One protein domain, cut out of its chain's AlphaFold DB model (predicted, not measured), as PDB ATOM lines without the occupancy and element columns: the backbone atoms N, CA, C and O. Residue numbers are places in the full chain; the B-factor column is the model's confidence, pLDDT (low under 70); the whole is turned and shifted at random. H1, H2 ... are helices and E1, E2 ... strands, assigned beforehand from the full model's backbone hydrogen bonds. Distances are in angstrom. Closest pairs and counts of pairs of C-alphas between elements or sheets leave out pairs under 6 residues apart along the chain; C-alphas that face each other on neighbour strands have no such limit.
ATOM      1  N   SER A   2     143.624 108.778 235.978       78.31
ATOM      2  CA  SER A   2     144.711 107.791 236.069       78.31
ATOM      3  C   SER A   2     144.766 107.152 237.455       78.31
ATOM      4  O   SER A   2     144.410 107.811 238.430       78.31
ATOM      5  N   ALA A   3     145.250 105.911 237.568       82.12
ATOM      6  CA  ALA A   3     145.414 105.218 238.852       82.12
ATOM      7  C   ALA A   3     146.230 106.034 239.874       82.12
ATOM      8  O   ALA A   3     145.943 106.001 241.071       82.12
ATOM      9  N   GLU A   4     147.196 106.833 239.409       84.56
ATOM     10  CA  GLU A   4     147.989 107.730 240.260       84.56
ATOM     11  C   GLU A   4     147.129 108.784 240.975       84.56
ATOM     12  O   GLU A   4     147.427 109.176 242.104       84.56
ATOM     13  N   GLN A   5     146.024 109.205 240.354       87.44
ATOM     14  CA  GLN A   5     145.088 110.184 240.918       87.44
ATOM     15  C   GLN A   5     144.275 109.609 242.085       87.44
ATOM     16  O   GLN A   5     143.669 110.367 242.836       87.44
ATOM     17  N   CYS A   6     144.292 108.286 242.262       91.50
ATOM     18  CA  CYS A   6     143.660 107.603 243.385       91.50
ATOM     19  C   CYS A   6     144.617 107.339 244.554       91.50
ATOM     20  O   CYS A   6     144.265 106.639 245.503       91.50
ATOM     21  N   SER A   7     145.825 107.906 244.520       91.31
ATOM     22  CA  SER A   7     146.774 107.812 245.627       91.31
ATOM     23  C   SER A   7     146.394 108.750 246.775       91.31
ATOM     24  O   SER A   7     146.130 109.932 246.568       91.31
ATOM     25  N   GLY A   8     146.380 108.228 248.006       88.69
ATOM     26  CA  GLY A   8     146.143 109.022 249.219       88.69
ATOM     27  C   GLY A   8     144.723 109.581 249.367       88.69
ATOM     28  O   GLY A   8     144.511 110.503 250.153       88.69
ATOM     29  N   ILE A   9     143.750 109.049 248.622       90.56
ATOM     30  CA  ILE A   9     142.353 109.477 248.712       90.56
ATOM     31  C   ILE A   9     141.670 108.884 249.952       90.56
ATOM     32  O   ILE A   9     141.940 107.756 250.353       90.56
ATOM     33  N   ALA A  10     140.737 109.638 250.537       90.25
ATOM     34  CA  ALA A  10     139.857 109.142 251.600       90.25
ATOM     35  C   ALA A  10     138.592 108.446 251.054       90.25
ATOM     36  O   ALA A  10     137.846 107.828 251.811       90.25
ATOM     37  N   GLN A  11     138.323 108.574 249.750       90.75
ATOM     38  CA  GLN A  11     137.179 107.947 249.096       90.75
ATOM     39  C   GLN A  11     137.396 106.434 248.975       90.75
ATOM     40  O   GLN A  11     138.487 105.970 248.664       90.75
ATOM     41  N   LEU A  12     136.327 105.662 249.174       90.25
ATOM     42  CA  LEU A  12     136.354 104.193 249.117       90.25
ATOM     43  C   LEU A  12     136.157 103.635 247.696       90.25
ATOM     44  O   LEU A  12     135.845 102.461 247.522       90.25
ATOM     45  N   SER A  13     136.305 104.478 246.677       92.06
ATOM     46  CA  SER A  13     136.115 104.133 245.270       92.06
ATOM     47  C   SER A  13     137.046 104.961 244.392       92.06
ATOM     48  O   SER A  13     137.277 106.136 244.674       92.06
ATOM     49  N   CYS A  14     137.519 104.364 243.303       92.25
ATOM     50  CA  CYS A  14     138.394 104.984 242.314       92.25
ATOM     51  C   CYS A  14     137.954 104.546 240.913       92.25
ATOM     52  O   CYS A  14     137.747 103.354 240.681       92.25
ATOM     53  N   GLU A  15     137.810 105.494 239.987       92.12
ATOM     54  CA  GLU A  15     137.452 105.193 238.602       92.12
ATOM     55  C   GLU A  15     138.706 104.900 237.767       92.12
ATOM     56  O   GLU A  15     139.531 105.782 237.527       92.12
ATOM     57  N   LEU A  16     138.817 103.654 237.298       92.25
ATOM     58  CA  LEU A  16     139.955 103.147 236.519       92.25
ATOM     59  C   LEU A  16     139.606 102.863 235.049       92.25
ATOM     60  O   LEU A  16     140.386 102.222 234.352       92.25
ATOM     61  N   THR A  17     138.457 103.339 234.557       90.06
ATOM     62  CA  THR A  17     137.952 103.065 233.198       90.06
ATOM     63  C   THR A  17     139.005 103.310 232.111       90.06
ATOM     64  O   THR A  17     139.169 102.496 231.210       90.06
ATOM     65  N   GLU A  18     139.769 104.400 232.225       88.62
ATOM     66  CA  GLU A  18     140.795 104.799 231.245       88.62
ATOM     67  C   GLU A  18     142.112 103.998 231.351       88.62
ATOM     68  O   GLU A  18     142.953 104.056 230.451       88.62
ATOM     69  N   GLU A  19     142.312 103.246 232.440       90.38
ATOM     70  CA  GLU A  19     143.488 102.383 232.631       90.38
ATOM     71  C   GLU A  19     143.306 101.007 231.964       90.38
ATOM     72  O   GLU A  19     144.281 100.367 231.557       90.38
ATOM     73  N   PHE A  20     142.058 100.567 231.775       90.62
ATOM     74  CA  PHE A  20     141.719  99.287 231.146       90.62
ATOM     75  C   PHE A  20     141.657  99.406 229.616       90.62
ATOM     76  O   PHE A  20     140.594  99.464 229.002       90.62
ATOM     77  N   LYS A  21     142.838  99.464 228.994       89.19
ATOM     78  CA  LYS A  21     143.016  99.725 227.552       89.19
ATOM     79  C   LYS A  21     142.811  98.527 226.627       89.19
ATOM     80  O   LYS A  21     142.747  98.719 225.420       89.19
ATOM     81  N   ASP A  22     142.763  97.314 227.160       90.19
ATOM     82  CA  ASP A  22     142.597  96.081 226.398       90.19
ATOM     83  C   ASP A  22     141.461  95.270 227.018       90.19
ATOM     84  O   ASP A  22     141.505  94.910 228.193       90.19
ATOM     85  N   THR A  23     140.429  94.980 226.229       90.12
ATOM     86  CA  THR A  23     139.269  94.230 226.712       90.12
ATOM     87  C   THR A  23     139.593  92.780 227.057       90.12
ATOM     88  O   THR A  23     138.919  92.204 227.907       90.12
ATOM     89  N   SER A  24     140.594  92.187 226.405       89.81
ATOM     90  CA  SER A  24     140.931  90.762 226.502       89.81
ATOM     91  C   SER A  24     142.040  90.462 227.510       89.81
ATOM     92  O   SER A  24     142.370  89.298 227.729       89.81
ATOM     93  N   THR A  25     142.625  91.493 228.117       93.31
ATOM     94  CA  THR A  25     143.660  91.333 229.137       93.31
ATOM     95  C   THR A  25     143.035  91.282 230.530       93.31
ATOM     96  O   THR A  25     142.141  92.059 230.863       93.31
ATOM     97  N   MET A  26     143.542  90.383 231.378       95.44
ATOM     98  CA  MET A  26     143.234  90.378 232.807       95.44
ATOM     99  C   MET A  26     144.125  91.386 233.540       95.44
ATOM    100  O   MET A  26     145.353  91.336 233.451       95.44
ATOM    101  N   TYR A  27     143.501  92.269 234.309       95.44
ATOM    102  CA  TYR A  27     144.153  93.280 235.131       95.44
ATOM    103  C   TYR A  27     144.210  92.839 236.589       95.44
ATOM    104  O   TYR A  27     143.286  92.199 237.086       95.44
ATOM    105  N   ALA A  28     145.277  93.227 237.285       95.19
ATOM    106  CA  ALA A  28     145.393  93.108 238.733       95.19
ATOM    107  C   ALA A  28     145.484  94.511 239.346       95.19
ATOM    108  O   ALA A  28     146.338  95.308 238.959       95.19
ATOM    109  N   VAL A  29     144.609  94.811 240.303       94.31
ATOM    110  CA  VAL A  29     144.533  96.100 240.997       94.31
ATOM    111  C   VAL A  29     144.898  95.890 242.460       94.31
ATOM    112  O   VAL A  29     144.233  95.142 243.172       94.31
ATOM    113  N   LEU A  30     145.959  96.557 242.912       93.06
ATOM    114  CA  LEU A  30     146.399  96.554 244.305       93.06
ATOM    115  C   LEU A  30     145.791  97.752 245.039       93.06
ATOM    116  O   LEU A  30     146.020  98.897 244.655       93.06
ATOM    117  N   VAL A  31     145.067  97.492 246.126       93.38
ATOM    118  CA  VAL A  31     144.520  98.522 247.016       93.38
ATOM    119  C   VAL A  31     145.225  98.434 248.360       93.38
ATOM    120  O   VAL A  31     145.235  97.374 248.986       93.38
ATOM    121  N   GLN A  32     145.795  99.549 248.815       93.06
ATOM    122  CA  GLN A  32     146.490  99.642 250.097       93.06
ATOM    123  C   GLN A  32     145.869 100.722 250.976       93.06
ATOM    124  O   GLN A  32     145.818 101.893 250.608       93.06
ATOM    125  N   GLY A  33     145.425 100.326 252.168       92.88
ATOM    126  CA  GLY A  33     145.044 101.260 253.221       92.88
ATOM    127  C   GLY A  33     146.292 101.715 253.962       92.88
ATOM    128  O   GLY A  33     147.067 100.876 254.420       92.88
ATOM    129  N   THR A  34     146.494 103.023 254.095       91.31
ATOM    130  CA  THR A  34     147.665 103.594 254.774       91.31
ATOM    131  C   THR A  34     147.245 104.525 255.908       91.31
ATOM    132  O   THR A  34     146.212 105.186 255.841       91.31
ATOM    133  N   ALA A  35     148.053 104.574 256.964       90.62
ATOM    134  CA  ALA A  35     147.976 105.582 258.014       90.62
ATOM    135  C   ALA A  35     149.361 106.215 258.178       90.62
ATOM    136  O   ALA A  35     150.279 105.635 258.763       90.62
ATOM    137  N   GLY A  36     149.529 107.406 257.602       86.25
ATOM    138  CA  GLY A  36     150.843 108.027 257.464       86.25
ATOM    139  C   GLY A  36     151.759 107.175 256.583       86.25
ATOM    140  O   GLY A  36     151.390 106.811 255.473       86.25
ATOM    141  N   ALA A  37     152.950 106.842 257.081       85.44
ATOM    142  CA  ALA A  37     153.919 106.016 256.356       85.44
ATOM    143  C   ALA A  37     153.689 104.497 256.506       85.44
ATOM    144  O   ALA A  37     154.420 103.711 255.908       85.44
ATOM    145  N   GLN A  38     152.721 104.068 257.325       90.44
ATOM    146  CA  GLN A  38     152.448 102.648 257.553       90.44
ATOM    147  C   GLN A  38     151.324 102.155 256.640       90.44
ATOM    148  O   GLN A  38     150.251 102.754 256.584       90.44
ATOM    149  N   VAL A  39     151.561 101.030 255.963       91.56
ATOM    150  CA  VAL A  39     150.518 100.270 255.265       91.56
ATOM    151  C   VAL A  39     149.786  99.427 256.304       91.56
ATOM    152  O   VAL A  39     150.398  98.599 256.973       91.56
ATOM    153  N   LEU A  40     148.487  99.663 256.453       90.69
ATOM    154  CA  LEU A  40     147.624  98.949 257.389       90.69
ATOM    155  C   LEU A  40     147.101  97.652 256.775       90.69
ATOM    156  O   LEU A  40     147.232  96.592 257.370       90.69
ATOM    157  N   ASN A  41     146.517  97.753 255.580       90.88
ATOM    158  CA  ASN A  41     145.856  96.649 254.888       90.88
ATOM    159  C   ASN A  41     146.205  96.682 253.402       90.88
ATOM    160  O   ASN A  41     146.439  97.752 252.840       90.88
ATOM    161  N   SER A  42     146.202  95.516 252.763       93.50
ATOM    162  CA  SER A  42     146.472  95.374 251.336       93.50
ATOM    163  C   SER A  42     145.563  94.304 250.746       93.50
ATOM    164  O   SER A  42     145.407  93.242 251.341       93.50
ATOM    165  N   SER A  43     144.993  94.568 249.576       94.12
ATOM    166  CA  SER A  43     144.178  93.602 248.842       94.12
ATOM    167  C   SER A  43     144.466  93.685 247.349       94.12
ATOM    168  O   SER A  43     144.802  94.757 246.845       94.12
ATOM    169  N   VAL A  44     144.351  92.558 246.651       95.62
ATOM    170  CA  VAL A  44     144.520  92.475 245.196       95.62
ATOM    171  C   VAL A  44     143.206  92.014 244.583       95.62
ATOM    172  O   VAL A  44     142.643  91.005 245.000       95.62
ATOM    173  N   LEU A  45     142.735  92.758 243.589       94.12
ATOM    174  CA  LEU A  45     141.537  92.463 242.812       94.12
ATOM    175  C   LEU A  45     141.940  92.105 241.385       94.12
ATOM    176  O   LEU A  45     142.833  92.736 240.828       94.12
ATOM    177  N   TYR A  46     141.264  91.127 240.792       95.25
ATOM    178  CA  TYR A  46     141.448  90.771 239.388       95.25
ATOM    179  C   TYR A  46     140.229  91.204 238.588       95.25
ATOM    180  O   TYR A  46     139.103  90.989 239.035       95.25
ATOM    181  N   PHE A  47     140.461  91.814 237.428       95.06
ATOM    182  CA  PHE A  47     139.403  92.293 236.549       95.06
ATOM    183  C   PHE A  47     139.691  91.951 235.088       95.06
ATOM    184  O   PHE A  47     140.731  92.335 234.559       95.06
ATOM    185  N   GLU A  48     138.769  91.257 234.425       95.19
ATOM    186  CA  GLU A  48     138.813  91.011 232.979       95.19
ATOM    187  C   GLU A  48     137.629  91.726 232.300       95.19
ATOM    188  O   GLU A  48     136.482  91.281 232.436       95.19
ATOM    189  N   PRO A  49     137.863  92.826 231.556       93.56
ATOM    190  CA  PRO A  49     136.776  93.659 231.051       93.56
ATOM    191  C   PRO A  49     135.801  92.917 230.133       93.56
ATOM    192  O   PRO A  49     134.595  93.151 230.220       93.56
ATOM    193  N   PHE A  50     136.287  92.016 229.272       91.69
ATOM    194  CA  PHE A  50     135.448  91.313 228.298       91.69
ATOM    195  C   PHE A  50     134.422  90.368 228.936       91.69
ATOM    196  O   PHE A  50     133.340  90.182 228.376       91.69
ATOM    197  N   THR A  51     134.743  89.754 230.075       92.19
ATOM    198  CA  THR A  51     133.895  88.740 230.725       92.19
ATOM    199  C   THR A  51     133.169  89.274 231.956       92.19
ATOM    200  O   THR A  51     132.080  88.794 232.262       92.19
ATOM    201  N   GLN A  52     133.731  90.275 232.639       93.62
ATOM    202  CA  GLN A  52     133.222  90.770 233.922       93.62
ATOM    203  C   GLN A  52     132.515  92.128 233.831       93.62
ATOM    204  O   GLN A  52     131.899  92.559 234.805       93.62
ATOM    205  N   THR A  53     132.561  92.804 232.677       92.50
ATOM    206  CA  THR A  53     131.720  93.984 232.439       92.50
ATOM    207  C   THR A  53     130.252  93.584 232.408       92.50
ATOM    208  O   THR A  53     129.836  92.747 231.608       92.50
ATOM    209  N   ILE A  54     129.451  94.243 233.242       90.31
ATOM    210  CA  ILE A  54     127.996  94.122 233.217       90.31
ATOM    211  C   ILE A  54     127.458  95.128 232.200       90.31
ATOM    212  O   ILE A  54     127.651  96.335 232.345       90.31
TER     213      ILE A  54
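This is residues 2 to 54 of the 335 residues of the protein "Interfer-bind domain-containing protein" of Hirundo rustica rustica (UniProt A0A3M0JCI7). What shape do these atoms make? A long hairpin of two strands, E1 and E2, makes the long axis; the first residues, with the one-turn helix H1, run beside it, and H2 sits beyond its open end. What is it made of? The printed part has 53 residues, with named elements in the order H1, E1, E2, H2; the sheet E1 - E2 is antiparallel and the class is mixed, helices and strands. How is it spread out? It is loose, with a radius of gyration of the C-alphas of 12.7 A, and a rod of 37 by 18 by 16 A.

Where does the first helix stand? H1, residues 3 to 6, is apart from E2, residues 38 to 47, and from H2, residues 49 to 52. How do the strands pair? E1, residues 27 to 35, and E2 form a hairpin, antiparallel, with 162 degrees between their directions. N 27 and O 47, 2.8 A apart, and N 35 and O 38, 2.9 A apart, are within hydrogen-bond range. E2 bends by 53 degrees at residue 41. What of H2 and the helix backbones? E1 and H2 are only just apart, their closest C-alphas at 8.4 A. H1 and H2 are too short for an O i to N i+4 pair; the one O i to N i+3 pair is within range in H1 but not in H2.

Where do H1 and E1 lie? H1 begins at C-alpha 3, (145.414, 105.218, 238.852); E1 is 26.3 A long from C-alpha 27 to 35. Where do E2 and H2 lie? E2 is 26.8 A long from C-alpha 38 to 47, and H2 ends at C-alpha 52, (133.222, 90.770, 233.922).

How far does it reach? The two C-alphas farthest apart, of Gly 36 and Thr 51, are 37.1 A apart. Which link is long? H1 to E1, with 20 residues between them, is long; E1 to E2 and E2 to H2 are tight. Is it whole and sure? The printed part has no cut, its mean pLDDT is 91.2, and no printed residue is under 70.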